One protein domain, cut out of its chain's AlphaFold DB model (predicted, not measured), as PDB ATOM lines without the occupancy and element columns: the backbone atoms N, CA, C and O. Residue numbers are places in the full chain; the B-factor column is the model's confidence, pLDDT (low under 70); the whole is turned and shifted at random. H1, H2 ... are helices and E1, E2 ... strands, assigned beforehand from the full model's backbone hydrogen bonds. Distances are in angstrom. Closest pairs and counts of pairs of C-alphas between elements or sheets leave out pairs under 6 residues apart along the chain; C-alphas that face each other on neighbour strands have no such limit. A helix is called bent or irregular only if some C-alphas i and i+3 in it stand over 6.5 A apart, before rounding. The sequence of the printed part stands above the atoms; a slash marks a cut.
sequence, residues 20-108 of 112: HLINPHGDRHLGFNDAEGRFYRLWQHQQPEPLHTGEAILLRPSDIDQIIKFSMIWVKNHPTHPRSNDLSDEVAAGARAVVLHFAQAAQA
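Overview. This is residues 20 to 108 of the 112 residues of an uncharacterized protein of Streptomyces microflavus (UniProt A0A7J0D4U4). What shape do these atoms make? A small three-stranded sheet, E1, E2 and E3, has helices H1 and H2 over one face, and the long helix H3 folds back along H2 and packs on H1, with residues 99 to 108 sticking out beyond the body. What is it made of? The printed part has 89 residues with three named strands, then three named helices, in the order E1 E2 E3 H1 H2 H3; the sheet, also ordered E1, E2, E3, is an antiparallel meander, each strand the neighbour of the one before, and the class is mixed, helices and strands. How is it spread? It is compact, with a radius of gyration of the C-alphas of 13.6 A, and flat, spanning 42 by 34 by 17 A.

Arrangement. How do the strands pair? E1, residues 29 to 33, and E2, residues 38 to 42, form a hairpin, with N 31 and O 40 2.9 A apart, within hydrogen-bond range. E2 and E3, residues 49 to 51, form another, with N 41 and O 49 at 2.8 A; residues 20 to 21 also pair, antiparallel, with residues 30 to 31 of E1. Which helices are on the sheet? H1, residues 53 to 59, and H2, residues 61 to 77, are on the same face, two layers of sheet and helices, at heights over the sheet of 8.5 A and 9.9 A. H1 runs along the strands, at 8 degrees to E2 on the local plane, and its closest C-alpha pair with E2 is Phe 39 and Thr 53, 6.4 A. How does H3, residues 83 to 107, stand? It is not on the sheet; it touches H1 with residues 87 to 98 alone, the same way at a steep tilt of 42 degrees, the closest C-alphas being those of Gly 54 and Gly 94, 3.7 A. H2 and H3 form a helical hairpin, opposite ways at a shallow tilt of 25 degrees, their closest C-alphas those of Val 75 and Ser 84, 4.8 A. Are the helix backbones complete? Every O i to N i+4 pair is within hydrogen-bond range in H1 and H3, and 11 of 13 in H2.

Along the chain. Where do the strands run? E1 begins at C-alpha 29, (-3.455, -4.916, 8.125), and is 13.2 A long; E2 is 12.5 A and E3 6.5 A. How long are the helices? H1 is 9.8 A, H2 24.8 A and H3 36.1 A, the last ending at C-alpha 107, (21.676, 5.501, 24.309). H2 is irregular: C-alphas 62 and 65 are 8.0 A apart.

Size, cuts and confidence. How large is it? The C-alphas farthest apart, those of Thr 80 and Ala 108, are 43.5 A apart. Is it unbroken? The printed part has no cut, and no link is long. Where is confidence low? The mean pLDDT of the printed part is 93.0, with residue 108 under 70.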
ATOM      1  N   HIS A  20     -11.155  -2.409  12.094       94.06
ATOM      2  CA  HIS A  20      -9.938  -2.671  11.329       94.06
ATOM      3  C   HIS A  20      -9.038  -1.438  11.199       94.06
ATOM      4  O   HIS A  20      -9.498  -0.297  11.203       94.06
ATOM      5  N   LEU A  21      -7.738  -1.686  11.045       95.00
ATOM      6  CA  LEU A  21      -6.704  -0.694  10.768       95.00
ATOM      7  C   LEU A  21      -6.016  -1.093   9.461       95.00
ATOM      8  O   LEU A  21      -5.201  -2.019   9.419       95.00
ATOM      9  N   ILE A  22      -6.391  -0.422   8.371       93.94
ATOM     10  CA  ILE A  22      -5.895  -0.727   7.027       93.94
ATOM     11  C   ILE A  22      -4.656   0.114   6.736       93.94
ATOM     12  O   ILE A  22      -4.640   1.318   6.976       93.94
ATOM     13  N   ASN A  23      -3.585  -0.518   6.253       92.12
ATOM     14  CA  ASN A  23      -2.393   0.203   5.823       92.12
ATOM     15  C   ASN A  23      -2.580   0.683   4.381       92.12
ATOM     16  O   ASN A  23      -2.846  -0.157   3.523       92.12
ATOM     17  N   PRO A  24      -2.367   1.968   4.071       89.12
ATOM     18  CA  PRO A  24      -2.319   2.431   2.685       89.12
ATOM     19  C   PRO A  24      -1.227   1.753   1.841       89.12
ATOM     20  O   PRO A  24      -1.327   1.732   0.620       89.12
ATOM     21  N   HIS A  25      -0.190   1.192   2.473       89.25
ATOM     22  CA  HIS A  25       0.854   0.424   1.782       89.25
ATOM     23  C   HIS A  25       0.435  -1.010   1.409       89.25
ATOM     24  O   HIS A  25       1.206  -1.705   0.752       89.25
ATOM     25  N   GLY A  26      -0.762  -1.449   1.808       90.69
ATOM     26  CA  GLY A  26      -1.320  -2.760   1.466       90.69
ATOM     27  C   GLY A  26      -0.755  -3.948   2.254       90.69
ATOM     28  O   GLY A  26      -1.063  -5.089   1.939       90.69
ATOM     29  N   ASP A  27       0.085  -3.717   3.260       92.00
ATOM     30  CA  ASP A  27       0.623  -4.766   4.133       92.00
ATOM     31  C   ASP A  27       0.253  -4.505   5.598       92.00
ATOM     32  O   ASP A  27      -0.178  -3.405   5.950       92.00
ATOM     33  N   ARG A  28       0.450  -5.478   6.494       93.56
ATOM     34  CA  ARG A  28       0.334  -5.263   7.949       93.56
ATOM     35  C   ARG A  28      -1.035  -4.710   8.349       93.56
ATOM     36  O   ARG A  28      -1.152  -3.803   9.176       93.56
ATOM     37  N   HIS A  29      -2.088  -5.229   7.733       95.31
ATOM     38  CA  HIS A  29      -3.455  -4.916   8.125       95.31
ATOM     39  C   HIS A  29      -3.764  -5.552   9.479       95.31
ATOM     40  O   HIS A  29      -3.375  -6.692   9.742       95.31
ATOM     41  N   LEU A  30      -4.485  -4.820  10.326       96.94
ATOM     42  CA  LEU A  30      -4.991  -5.348  11.589       96.94
ATOM     43  C   LEU A  30      -6.513  -5.357  11.596       96.94
ATOM     44  O   LEU A  30      -7.157  -4.430  11.106       96.94
ATOM     45  N   GLY A  31      -7.072  -6.382  12.218       96.62
ATOM     46  CA  GLY A  31      -8.459  -6.430  12.648       96.62
ATOM     47  C   GLY A  31      -8.526  -6.575  14.159       96.62
ATOM     48  O   GLY A  31      -7.630  -7.162  14.764       96.62
ATOM     49  N   PHE A  32      -9.578  -6.045  14.768       97.56
ATOM     50  CA  PHE A  32      -9.891  -6.288  16.169       97.56
ATOM     51  C   PHE A  32     -11.197  -7.071  16.248       97.56
ATOM     52  O   PHE A  32     -12.232  -6.618  15.761       97.56
ATOM     53  N   ASN A  33     -11.133  -8.268  16.829       96.69
ATOM     54  CA  ASN A  33     -12.304  -9.099  17.040       96.69
ATOM     55  C   ASN A  33     -13.016  -8.665  18.325       96.69
ATOM     56  O   ASN A  33     -12.595  -9.021  19.429       96.69
ATOM     57  N   ASP A  34     -14.111  -7.923  18.174       94.25
ATOM     58  CA  ASP A  34     -14.919  -7.418  19.286       94.25
ATOM     59  C   ASP A  34     -15.573  -8.532  20.124       94.25
ATOM     60  O   ASP A  34     -15.884  -8.310  21.292       94.25
ATOM     61  N   ALA A  35     -15.747  -9.742  19.582       94.38
ATOM     62  CA  ALA A  35     -16.269 -10.871  20.355       94.38
ATOM     63  C   ALA A  35     -15.223 -11.453  21.322       94.38
ATOM     64  O   ALA A  35     -15.573 -11.980  22.375       94.38
ATOM     65  N   GLU A  36     -13.939 -11.354  20.972       94.75
ATOM     66  CA  GLU A  36     -12.847 -12.037  21.677       94.75
ATOM     67  C   GLU A  36     -11.876 -11.085  22.379       94.75
ATOM     68  O   GLU A  36     -11.017 -11.550  23.127       94.75
ATOM     69  N   GLY A  37     -11.953  -9.775  22.131       96.44
ATOM     70  CA  GLY A  37     -10.999  -8.810  22.679       96.44
ATOM     71  C   GLY A  37      -9.568  -9.101  22.219       96.44
ATOM     72  O   GLY A  37      -8.637  -9.183  23.031       96.44
ATOM     73  N   ARG A  38      -9.385  -9.359  20.918       97.25
ATOM     74  CA  ARG A  38      -8.101  -9.800  20.354       97.25
ATOM     75  C   ARG A  38      -7.826  -9.176  18.992       97.25
ATOM     76  O   ARG A  38      -8.713  -9.080  18.146       97.25
ATOM     77  N   PHE A  39      -6.573  -8.776  18.786       97.69
ATOM     78  CA  PHE A  39      -6.087  -8.333  17.485       97.69
ATOM     79  C   PHE A  39      -5.723  -9.510  16.598       97.69
ATOM     80  O   PHE A  39      -5.233 -10.533  17.069       97.69
ATOM     81  N   TYR A  40      -5.910  -9.311  15.302       97.56
ATOM     82  CA  TYR A  40      -5.544 -10.249  14.263       97.56
ATOM     83  C   TYR A  40      -4.763  -9.532  13.172       97.56
ATOM     84  O   TYR A  40      -5.160  -8.446  12.744       97.56
ATOM     85  N   ARG A  41      -3.698 -10.157  12.674       96.12
ATOM     86  CA  ARG A  41      -3.122  -9.792  11.380       96.12
ATOM     87  C   ARG A  41      -4.036 -10.309  10.281       96.12
ATOM     88  O   ARG A  41      -4.451 -11.468  10.305       96.12
ATOM     89  N   LEU A  42      -4.354  -9.440   9.332       94.69
ATOM     90  CA  LEU A  42      -5.237  -9.768   8.220       94.69
ATOM     91  C   LEU A  42      -4.427 -10.031   6.957       94.69
ATOM     92  O   LEU A  42      -3.470  -9.320   6.658       94.69
ATOM     93  N   TRP A  43      -4.863 -11.033   6.203       91.81
ATOM     94  CA  TRP A  43      -4.221 -11.507   4.987       91.81
ATOM     95  C   TRP A  43      -5.258 -11.610   3.867       91.81
ATOM     96  O   TRP A  43      -6.415 -11.918   4.132       91.81
ATOM     97  N   GLN A  44      -4.838 -11.431   2.612       89.94
ATOM     98  CA  GLN A  44      -5.749 -11.514   1.463       89.94
ATOM     99  C   GLN A  44      -6.313 -12.928   1.232       89.94
ATOM    100  O   GLN A  44      -7.472 -13.106   0.869       89.94
ATOM    101  N   HIS A  45      -5.463 -13.947   1.382       88.12
ATOM    102  CA  HIS A  45      -5.759 -15.329   0.981       88.12
ATOM    103  C   HIS A  45      -5.441 -16.348   2.080       88.12
ATOM    104  O   HIS A  45      -5.299 -17.540   1.813       88.12
ATOM    105  N   GLN A  46      -5.286 -15.877   3.316       89.19
ATOM    106  CA  GLN A  46      -5.011 -16.715   4.478       89.19
ATOM    107  C   GLN A  46      -5.965 -16.337   5.602       89.19
ATOM    108  O   GLN A  46      -6.528 -15.241   5.616       89.19
ATOM    109  N   GLN A  47      -6.158 -17.258   6.542       91.88
ATOM    110  CA  GLN A  47      -6.969 -16.960   7.712       91.88
ATOM    111  C   GLN A  47      -6.315 -15.852   8.551       91.88
ATOM    112  O   GLN A  47      -5.083 -15.764   8.583       91.88
ATOM    113  N   PRO A  48      -7.118 -15.024   9.241       94.88
ATOM    114  CA  PRO A  48      -6.599 -14.068  10.204       94.88
ATOM    115  C   PRO A  48      -5.721 -14.754  11.250       94.88
ATOM    116  O   PRO A  48      -6.097 -15.778  11.822       94.88
ATOM    117  N   GLU A  49      -4.565 -14.167  11.524       96.06
ATOM    118  CA  GLU A  49      -3.605 -14.691  12.494       96.06
ATOM    119  C   GLU A  49      -3.768 -13.941  13.822       96.06
ATOM    120  O   GLU A  49      -3.627 -12.717  13.827       96.06
ATOM    121  N   PRO A  50      -4.086 -14.620  14.940       96.88
ATOM    122  CA  PRO A  50      -4.244 -13.959  16.229       96.88
ATOM    123  C   PRO A  50      -2.913 -13.378  16.701       96.88
ATOM    124  O   PRO A  50      -1.883 -14.040  16.637       96.88
ATOM    125  N   LEU A  51      -2.959 -12.167  17.246       96.69
ATOM    126  CA  LEU A  51      -1.799 -11.480  17.801       96.69
ATOM    127  C   LEU A  51      -1.971 -11.235  19.297       96.69
ATOM    128  O   LEU A  51      -3.076 -10.970  19.794       96.69
ATOM    129  N   HIS A  52      -0.851 -11.266  20.014       95.69
ATOM    130  CA  HIS A  52      -0.730 -10.567  21.285       95.69
ATOM    131  C   HIS A  52      -0.729  -9.051  21.024       95.69
ATOM    132  O   HIS A  52      -0.172  -8.571  20.034       95.69
ATOM    133  N   THR A  53      -1.315  -8.250  21.915       96.19
ATOM    134  CA  THR A  53      -1.495  -6.804  21.665       96.19
ATOM    135  C   THR A  53      -0.169  -6.060  21.484       96.19
ATOM    136  O   THR A  53      -0.057  -5.174  20.639       96.19
ATOM    137  N   GLY A  54       0.884  -6.470  22.196       93.31
ATOM    138  CA  GLY A  54       2.241  -5.967  21.956       93.31
ATOM    139  C   GLY A  54       2.771  -6.236  20.538       93.31
ATOM    140  O   GLY A  54       3.462  -5.389  19.982       93.31
ATOM    141  N   GLU A  55       2.413  -7.361  19.916       94.94
ATOM    142  CA  GLU A  55       2.803  -7.671  18.532       94.94
ATOM    143  C   GLU A  55       2.024  -6.814  17.538       94.94
ATOM    144  O   GLU A  55       2.601  -6.338  16.566       94.94
ATOM    145  N   ALA A  56       0.745  -6.538  17.811       95.88
ATOM    146  CA  ALA A  56      -0.045  -5.592  17.026       95.88
ATOM    147  C   ALA A  56       0.579  -4.183  17.043       95.88
ATOM    148  O   ALA A  56       0.697  -3.548  15.993       95.88
ATOM    149  N   ILE A  57       1.052  -3.723  18.210       93.62
ATOM    150  CA  ILE A  57       1.774  -2.447  18.349       93.62
ATOM    151  C   ILE A  57       3.068  -2.453  17.527       93.62
ATOM    152  O   ILE A  57       3.351  -1.482  16.830       93.62
ATOM    153  N   LEU A  58       3.852  -3.532  17.576       90.00
ATOM    154  CA  LEU A  58       5.095  -3.638  16.802       90.00
ATOM    155  C   LEU A  58       4.844  -3.752  15.296       90.00
ATOM    156  O   LEU A  58       5.631  -3.237  14.502       90.00
ATOM    157  N   LEU A  59       3.750  -4.402  14.896       92.19
ATOM    158  CA  LEU A  59       3.350  -4.521  13.501       92.19
ATOM    159  C   LEU A  59       2.935  -3.158  12.930       92.19
ATOM    160  O   LEU A  59       3.257  -2.846  11.783       92.19
ATOM    161  N   ARG A  60       2.244  -2.341  13.737       92.19
ATOM    162  CA  ARG A  60       1.717  -1.025  13.353       92.19
ATOM    163  C   ARG A  60       1.996   0.052  14.411       92.19
ATOM    164  O   ARG A  60       1.065   0.559  15.042       92.19
ATOM    165  N   PRO A  61       3.258   0.478  14.580       89.12
ATOM    166  CA  PRO A  61       3.612   1.455  15.610       89.12
ATOM    167  C   PRO A  61       2.954   2.823  15.381       89.12
ATOM    168  O   PRO A  61       2.681   3.538  16.341       89.12
ATOM    169  N   SER A  62       2.639   3.172  14.128       89.62
ATOM    170  CA  SER A  62       1.890   4.384  13.767       89.62
ATOM    171  C   SER A  62       0.467   4.418  14.321       89.62
ATOM    172  O   SER A  62      -0.076   5.498  14.530       89.62
ATOM    173  N   ASP A  63      -0.138   3.255  14.570       93.81
ATOM    174  CA  ASP A  63      -1.531   3.124  15.003       93.81
ATOM    175  C   ASP A  63      -1.656   2.799  16.498       93.81
ATOM    176  O   ASP A  63      -2.728   2.409  16.964       93.81
ATOM    177  N   ILE A  64      -0.577   2.975  17.272       92.19
ATOM    178  CA  ILE A  64      -0.525   2.630  18.699       92.19
ATOM    179  C   ILE A  64      -1.671   3.253  19.511       92.19
ATOM    180  O   ILE A  64      -2.250   2.583  20.361       92.19
ATOM    181  N   ASP A  65      -2.051   4.500  19.215       94.44
ATOM    182  CA  ASP A  65      -3.168   5.185  19.877       94.44
ATOM    183  C   ASP A  65      -4.502   4.449  19.657       94.44
ATOM    184  O   ASP A  65      -5.237   4.197  20.611       94.44
ATOM    185  N   GLN A  66      -4.790   4.028  18.422       96.44
ATOM    186  CA  GLN A  66      -6.016   3.288  18.110       96.44
ATOM    187  C   GLN A  66      -5.999   1.881  18.708       96.44
ATOM    188  O   GLN A  66      -7.008   1.430  19.250       96.44
ATOM    189  N   ILE A  67      -4.846   1.207  18.677       96.62
ATOM    190  CA  ILE A  67      -4.672  -0.120  19.281       96.62
ATOM    191  C   ILE A  67      -4.966  -0.070  20.788       96.62
ATOM    192  O   ILE A  67      -5.724  -0.897  21.305       96.62
ATOM    193  N   ILE A  68      -4.431   0.934  21.492       95.81
ATOM    194  CA  ILE A  68      -4.703   1.150  22.921       95.81
ATOM    195  C   ILE A  68      -6.188   1.468  23.142       95.81
ATOM    196  O   ILE A  68      -6.808   0.883  24.032       95.81
ATOM    197  N   LYS A  69      -6.785   2.350  22.331       97.06
ATOM    198  CA  LYS A  69      -8.202   2.731  22.459       97.06
ATOM    199  C   LYS A  69      -9.144   1.547  22.306       97.06
ATOM    200  O   LYS A  69      -9.978   1.346  23.187       97.06
ATOM    201  N   PHE A  70      -9.011   0.754  21.243       97.31
ATOM    202  CA  PHE A  70      -9.863  -0.421  21.035       97.31
ATOM    203  C   PHE A  70      -9.738  -1.406  22.198       97.31
ATOM    204  O   PHE A  70     -10.751  -1.833  22.750       97.31
ATOM    205  N   SER A  71      -8.508  -1.656  22.656       97.62
ATOM    206  CA  SER A  71      -8.256  -2.530  23.804       97.62
ATOM    207  C   SER A  71      -8.955  -2.036  25.071       97.62
ATOM    208  O   SER A  71      -9.678  -2.783  25.724       97.62
ATOM    209  N   MET A  72      -8.774  -0.761  25.424       97.56
ATOM    210  CA  MET A  72      -9.275  -0.212  26.688       97.56
ATOM    211  C   MET A  72     -10.775   0.045  26.690       97.56
ATOM    212  O   MET A  72     -11.419  -0.120  27.727       97.56
ATOM    213  N   ILE A  73     -11.360   0.367  25.536       97.75
ATOM    214  CA  ILE A  73     -12.817   0.396  25.376       97.75
ATOM    215  C   ILE A  73     -13.385  -1.012  25.578       97.75
ATOM    216  O   ILE A  73     -14.362  -1.169  26.312       97.75
ATOM    217  N   TRP A  74     -12.760  -2.035  24.989       98.19
ATOM    218  CA  TRP A  74     -13.216  -3.412  25.142       98.19
ATOM    219  C   TRP A  74     -13.132  -3.887  26.596       98.19
ATOM    220  O   TRP A  74     -14.136  -4.357  27.127       98.19
ATOM    221  N   VAL A  75     -11.993  -3.682  27.274       98.12
ATOM    222  CA  VAL A  75     -11.810  -4.014  28.703       98.12
ATOM    223  C   VAL A  75     -12.861  -3.326  29.570       98.12
ATOM    224  O   VAL A  75     -13.507  -3.972  30.394       98.12
ATOM    225  N   LYS A  76     -13.082  -2.022  29.354       98.00
ATOM    226  CA  LYS A  76     -14.094  -1.247  30.082       98.00
ATOM    227  C   LYS A  76     -15.499  -1.835  29.913       98.00
ATOM    228  O   LYS A  76     -16.272  -1.828  30.867       98.00
ATOM    229  N   ASN A  77     -15.828  -2.317  28.717       97.81
ATOM    230  CA  ASN A  77     -17.149  -2.862  28.405       97.81
ATOM    231  C   ASN A  77     -17.321  -4.331  28.836       97.81
ATOM    232  O   ASN A  77     -18.454  -4.803  28.905       97.81
ATOM    233  N   HIS A  78     -16.237  -5.034  29.178       97.50
ATOM    234  CA  HIS A  78     -16.252  -6.453  29.555       97.50
ATOM    235  C   HIS A  78     -15.559  -6.717  30.908       97.50
ATOM    236  O   HIS A  78     -14.695  -7.589  31.000       97.50
ATOM    237  N   PRO A  79     -15.921  -6.022  32.002       95.00
ATOM    238  CA  PRO A  79     -15.137  -6.024  33.244       95.00
ATOM    239  C   PRO A  79     -15.023  -7.394  33.933       95.00
ATOM    240  O   PRO A  79     -14.100  -7.612  34.709       95.00
ATOM    241  N   THR A  80     -15.945  -8.322  33.666       95.69
ATOM    242  CA  THR A  80     -15.941  -9.677  34.245       95.69
ATOM    243  C   THR A  80     -15.427 -10.745  33.282       95.69
ATOM    244  O   THR A  80     -15.386 -11.921  33.644       95.69
ATOM    245  N   HIS A  81     -15.081 -10.380  32.046       96.12
ATOM    246  CA  HIS A  81     -14.586 -11.342  31.069       96.12
ATOM    247  C   HIS A  81     -13.119 -11.689  31.382       96.12
ATOM    248  O   HIS A  81     -12.318 -10.766  31.532       96.12
ATOM    249  N   PRO A  82     -12.717 -12.979  31.433       92.88
ATOM    250  CA  PRO A  82     -11.350 -13.372  31.805       92.88
ATOM    251  C   PRO A  82     -10.262 -12.668  30.985       92.88
ATOM    252  O   PRO A  82      -9.283 -12.168  31.529       92.88
ATOM    253  N   ARG A  83     -10.505 -12.533  29.677       95.75
ATOM    254  CA  ARG A  83      -9.626 -11.837  28.729       95.75
ATOM    255  C   ARG A  83      -9.348 -10.367  29.062       95.75
ATOM    256  O   ARG A  83      -8.356  -9.839  28.578       95.75
ATOM    257  N   SER A  84     -10.197  -9.687  29.832       96.75
ATOM    258  CA  SER A  84     -10.048  -8.246  30.081       96.75
ATOM    259  C   SER A  84      -8.770  -7.908  30.839       96.75
ATOM    260  O   SER A  84      -8.091  -6.943  30.486       96.75
ATOM    261  N   ASN A  85      -8.413  -8.729  31.829       96.12
ATOM    262  CA  ASN A  85      -7.157  -8.566  32.559       96.12
ATOM    263  C   ASN A  85      -5.970  -8.862  31.647       96.12
ATOM    264  O   ASN A  85      -5.086  -8.019  31.528       96.12
ATOM    265  N   ASP A  86      -6.019  -9.990  30.928       96.25
ATOM    266  CA  ASP A  86      -4.964 -10.354  29.985       96.25
ATOM    267  C   ASP A  86      -4.735  -9.212  28.990       96.25
ATOM    268  O   ASP A  86      -3.628  -8.710  28.884       96.25
ATOM    269  N   LEU A  87      -5.786  -8.731  28.319       97.12
ATOM    270  CA  LEU A  87      -5.697  -7.665  27.320       97.12
ATOM    271  C   LEU A  87      -5.092  -6.376  27.899       97.12
ATOM    272  O   LEU A  87      -4.277  -5.734  27.238       97.12
ATOM    273  N   SER A  88      -5.446  -6.010  29.133       96.25
ATOM    274  CA  SER A  88      -4.836  -4.874  29.832       96.25
ATOM    275  C   SER A  88      -3.338  -5.077  30.076       96.25
ATOM    276  O   SER A  88      -2.541  -4.170  29.818       96.25
ATOM    277  N   ASP A  89      -2.940  -6.268  30.516       96.06
ATOM    278  CA  ASP A  89      -1.537  -6.609  30.748       96.06
ATOM    279  C   ASP A  89      -0.738  -6.649  29.438       96.06
ATOM    280  O   ASP A  89       0.388  -6.146  29.382       96.06
ATOM    281  N   GLU A  90      -1.323  -7.162  28.351       96.19
ATOM    282  CA  GLU A  90      -0.689  -7.181  27.030       96.19
ATOM    283  C   GLU A  90      -0.413  -5.764  26.509       96.19
ATOM    284  O   GLU A  90       0.656  -5.506  25.945       96.19
ATOM    285  N   VAL A  91      -1.363  -4.836  26.703       95.00
ATOM    286  CA  VAL A  91      -1.201  -3.415  26.352       95.00
ATOM    287  C   VAL A  91      -0.063  -2.798  27.159       95.00
ATOM    288  O   VAL A  91       0.819  -2.155  26.583       95.00
ATOM    289  N   ALA A  92      -0.040  -3.017  28.476       93.12
ATOM    290  CA  ALA A  92       1.011  -2.498  29.347       93.12
ATOM    291  C   ALA A  92       2.395  -3.052  28.963       93.12
ATOM    292  O   ALA A  92       3.371  -2.297  28.878       93.12
ATOM    293  N   ALA A  93       2.482  -4.351  28.669       91.62
ATOM    294  CA  ALA A  93       3.707  -5.002  28.216       91.62
ATOM    295  C   ALA A  93       4.187  -4.446  26.865       91.62
ATOM    296  O   ALA A  93       5.371  -4.128  26.717       91.62
ATOM    297  N   GLY A  94       3.278  -4.269  25.902       88.56
ATOM    298  CA  GLY A  94       3.582  -3.689  24.593       88.56
ATOM    299  C   GLY A  94       4.077  -2.245  24.686       88.56
ATOM    300  O   GLY A  94       5.129  -1.915  24.138       88.56
ATOM    301  N   ALA A  95       3.382  -1.397  25.450       86.00
ATOM    302  CA  ALA A  95       3.795  -0.014  25.687       86.00
ATOM    303  C   ALA A  95       5.186   0.060  26.340       86.00
ATOM    304  O   ALA A  95       6.042   0.834  25.904       86.00
ATOM    305  N   ARG A  96       5.454  -0.798  27.335       88.19
ATOM    306  CA  ARG A  96       6.778  -0.909  27.959       88.19
ATOM    307  C   ARG A  96       7.854  -1.294  26.944       88.19
ATOM    308  O   ARG A  96       8.924  -0.690  26.960       88.19
ATOM    309  N   ALA A  97       7.594  -2.273  26.079       86.38
ATOM    310  CA  ALA A  97       8.555  -2.708  25.066       86.38
ATOM    311  C   ALA A  97       8.923  -1.570  24.100       86.38
ATOM    312  O   ALA A  97      10.105  -1.359  23.830       86.38
ATOM    313  N   VAL A  98       7.936  -0.782  23.656       83.75
ATOM    314  CA  VAL A  98       8.164   0.394  22.798       83.75
ATOM    315  C   VAL A  98       9.020   1.448  23.505       83.75
ATOM    316  O   VAL A  98      10.000   1.928  22.934       83.75
ATOM    317  N   VAL A  99       8.704   1.779  24.761       85.44
ATOM    318  CA  VAL A  99       9.494   2.741  25.551       85.44
ATOM    319  C   VAL A  99      10.939   2.268  25.713       85.44
ATOM    320  O   VAL A  99      11.868   3.047  25.503       85.44
ATOM    321  N   LEU A 100      11.143   0.990  26.050       88.31
ATOM    322  CA  LEU A 100      12.482   0.417  26.200       88.31
ATOM    323  C   LEU A 100      13.264   0.432  24.883       88.31
ATOM    324  O   LEU A 100      14.446   0.768  24.899       88.31
ATOM    325  N   HIS A 101      12.613   0.129  23.758       84.12
ATOM    326  CA  HIS A 101      13.239   0.178  22.439       84.12
ATOM    327  C   HIS A 101      13.789   1.576  22.123       84.12
ATOM    328  O   HIS A 101      14.964   1.718  21.782       84.12
ATOM    329  N   PHE A 102      12.982   2.625  22.304       83.19
ATOM    330  CA  PHE A 102      13.434   3.995  22.041       83.19
ATOM    331  C   PHE A 102      14.469   4.491  23.055       83.19
ATOM    332  O   PHE A 102      15.406   5.190  22.672       83.19
ATOM    333  N   ALA A 103      14.355   4.101  24.328       85.44
ATOM    334  CA  ALA A 103      15.363   4.423  25.335       85.44
ATOM    335  C   ALA A 103      16.730   3.810  24.986       85.44
ATOM    336  O   ALA A 103      17.751   4.487  25.096       85.44
ATOM    337  N   GLN A 104      16.752   2.558  24.518       87.62
ATOM    338  CA  GLN A 104      17.969   1.893  24.043       87.62
ATOM    339  C   GLN A 104      18.533   2.574  22.792       87.62
ATOM    340  O   GLN A 104      19.730   2.846  22.734       87.62
ATOM    341  N   ALA A 105      17.679   2.902  21.818       84.06
ATOM    342  CA  ALA A 105      18.097   3.590  20.599       84.06
ATOM    343  C   ALA A 105      18.725   4.967  20.887       84.06
ATOM    344  O   ALA A 105      19.716   5.330  20.261       84.06
ATOM    345  N   ALA A 106      18.202   5.708  21.868       84.62
ATOM    346  CA  ALA A 106      18.744   7.004  22.279       84.62
ATOM    347  C   ALA A 106      20.097   6.908  23.012       84.62
ATOM    348  O   ALA A 106      20.850   7.880  23.037       84.62
ATOM    349  N   GLN A 107      20.406   5.758  23.617       83.44
ATOM    350  CA  GLN A 107      21.676   5.501  24.309       83.44
ATOM    351  C   GLN A 107      22.748   4.896  23.389       83.44
ATOM    352  O   GLN A 107      23.919   4.842  23.772       83.44
ATOM    353  N   ALA A 108      22.379   4.437  22.190       69.88
ATOM    354  CA  ALA A 108      23.329   3.890  21.232       69.88
ATOM    355  C   ALA A 108      24.245   5.006  20.682       69.88
ATOM    356  O   ALA A 108      23.752   6.072  20.301       69.88
TER     357      ALA A 108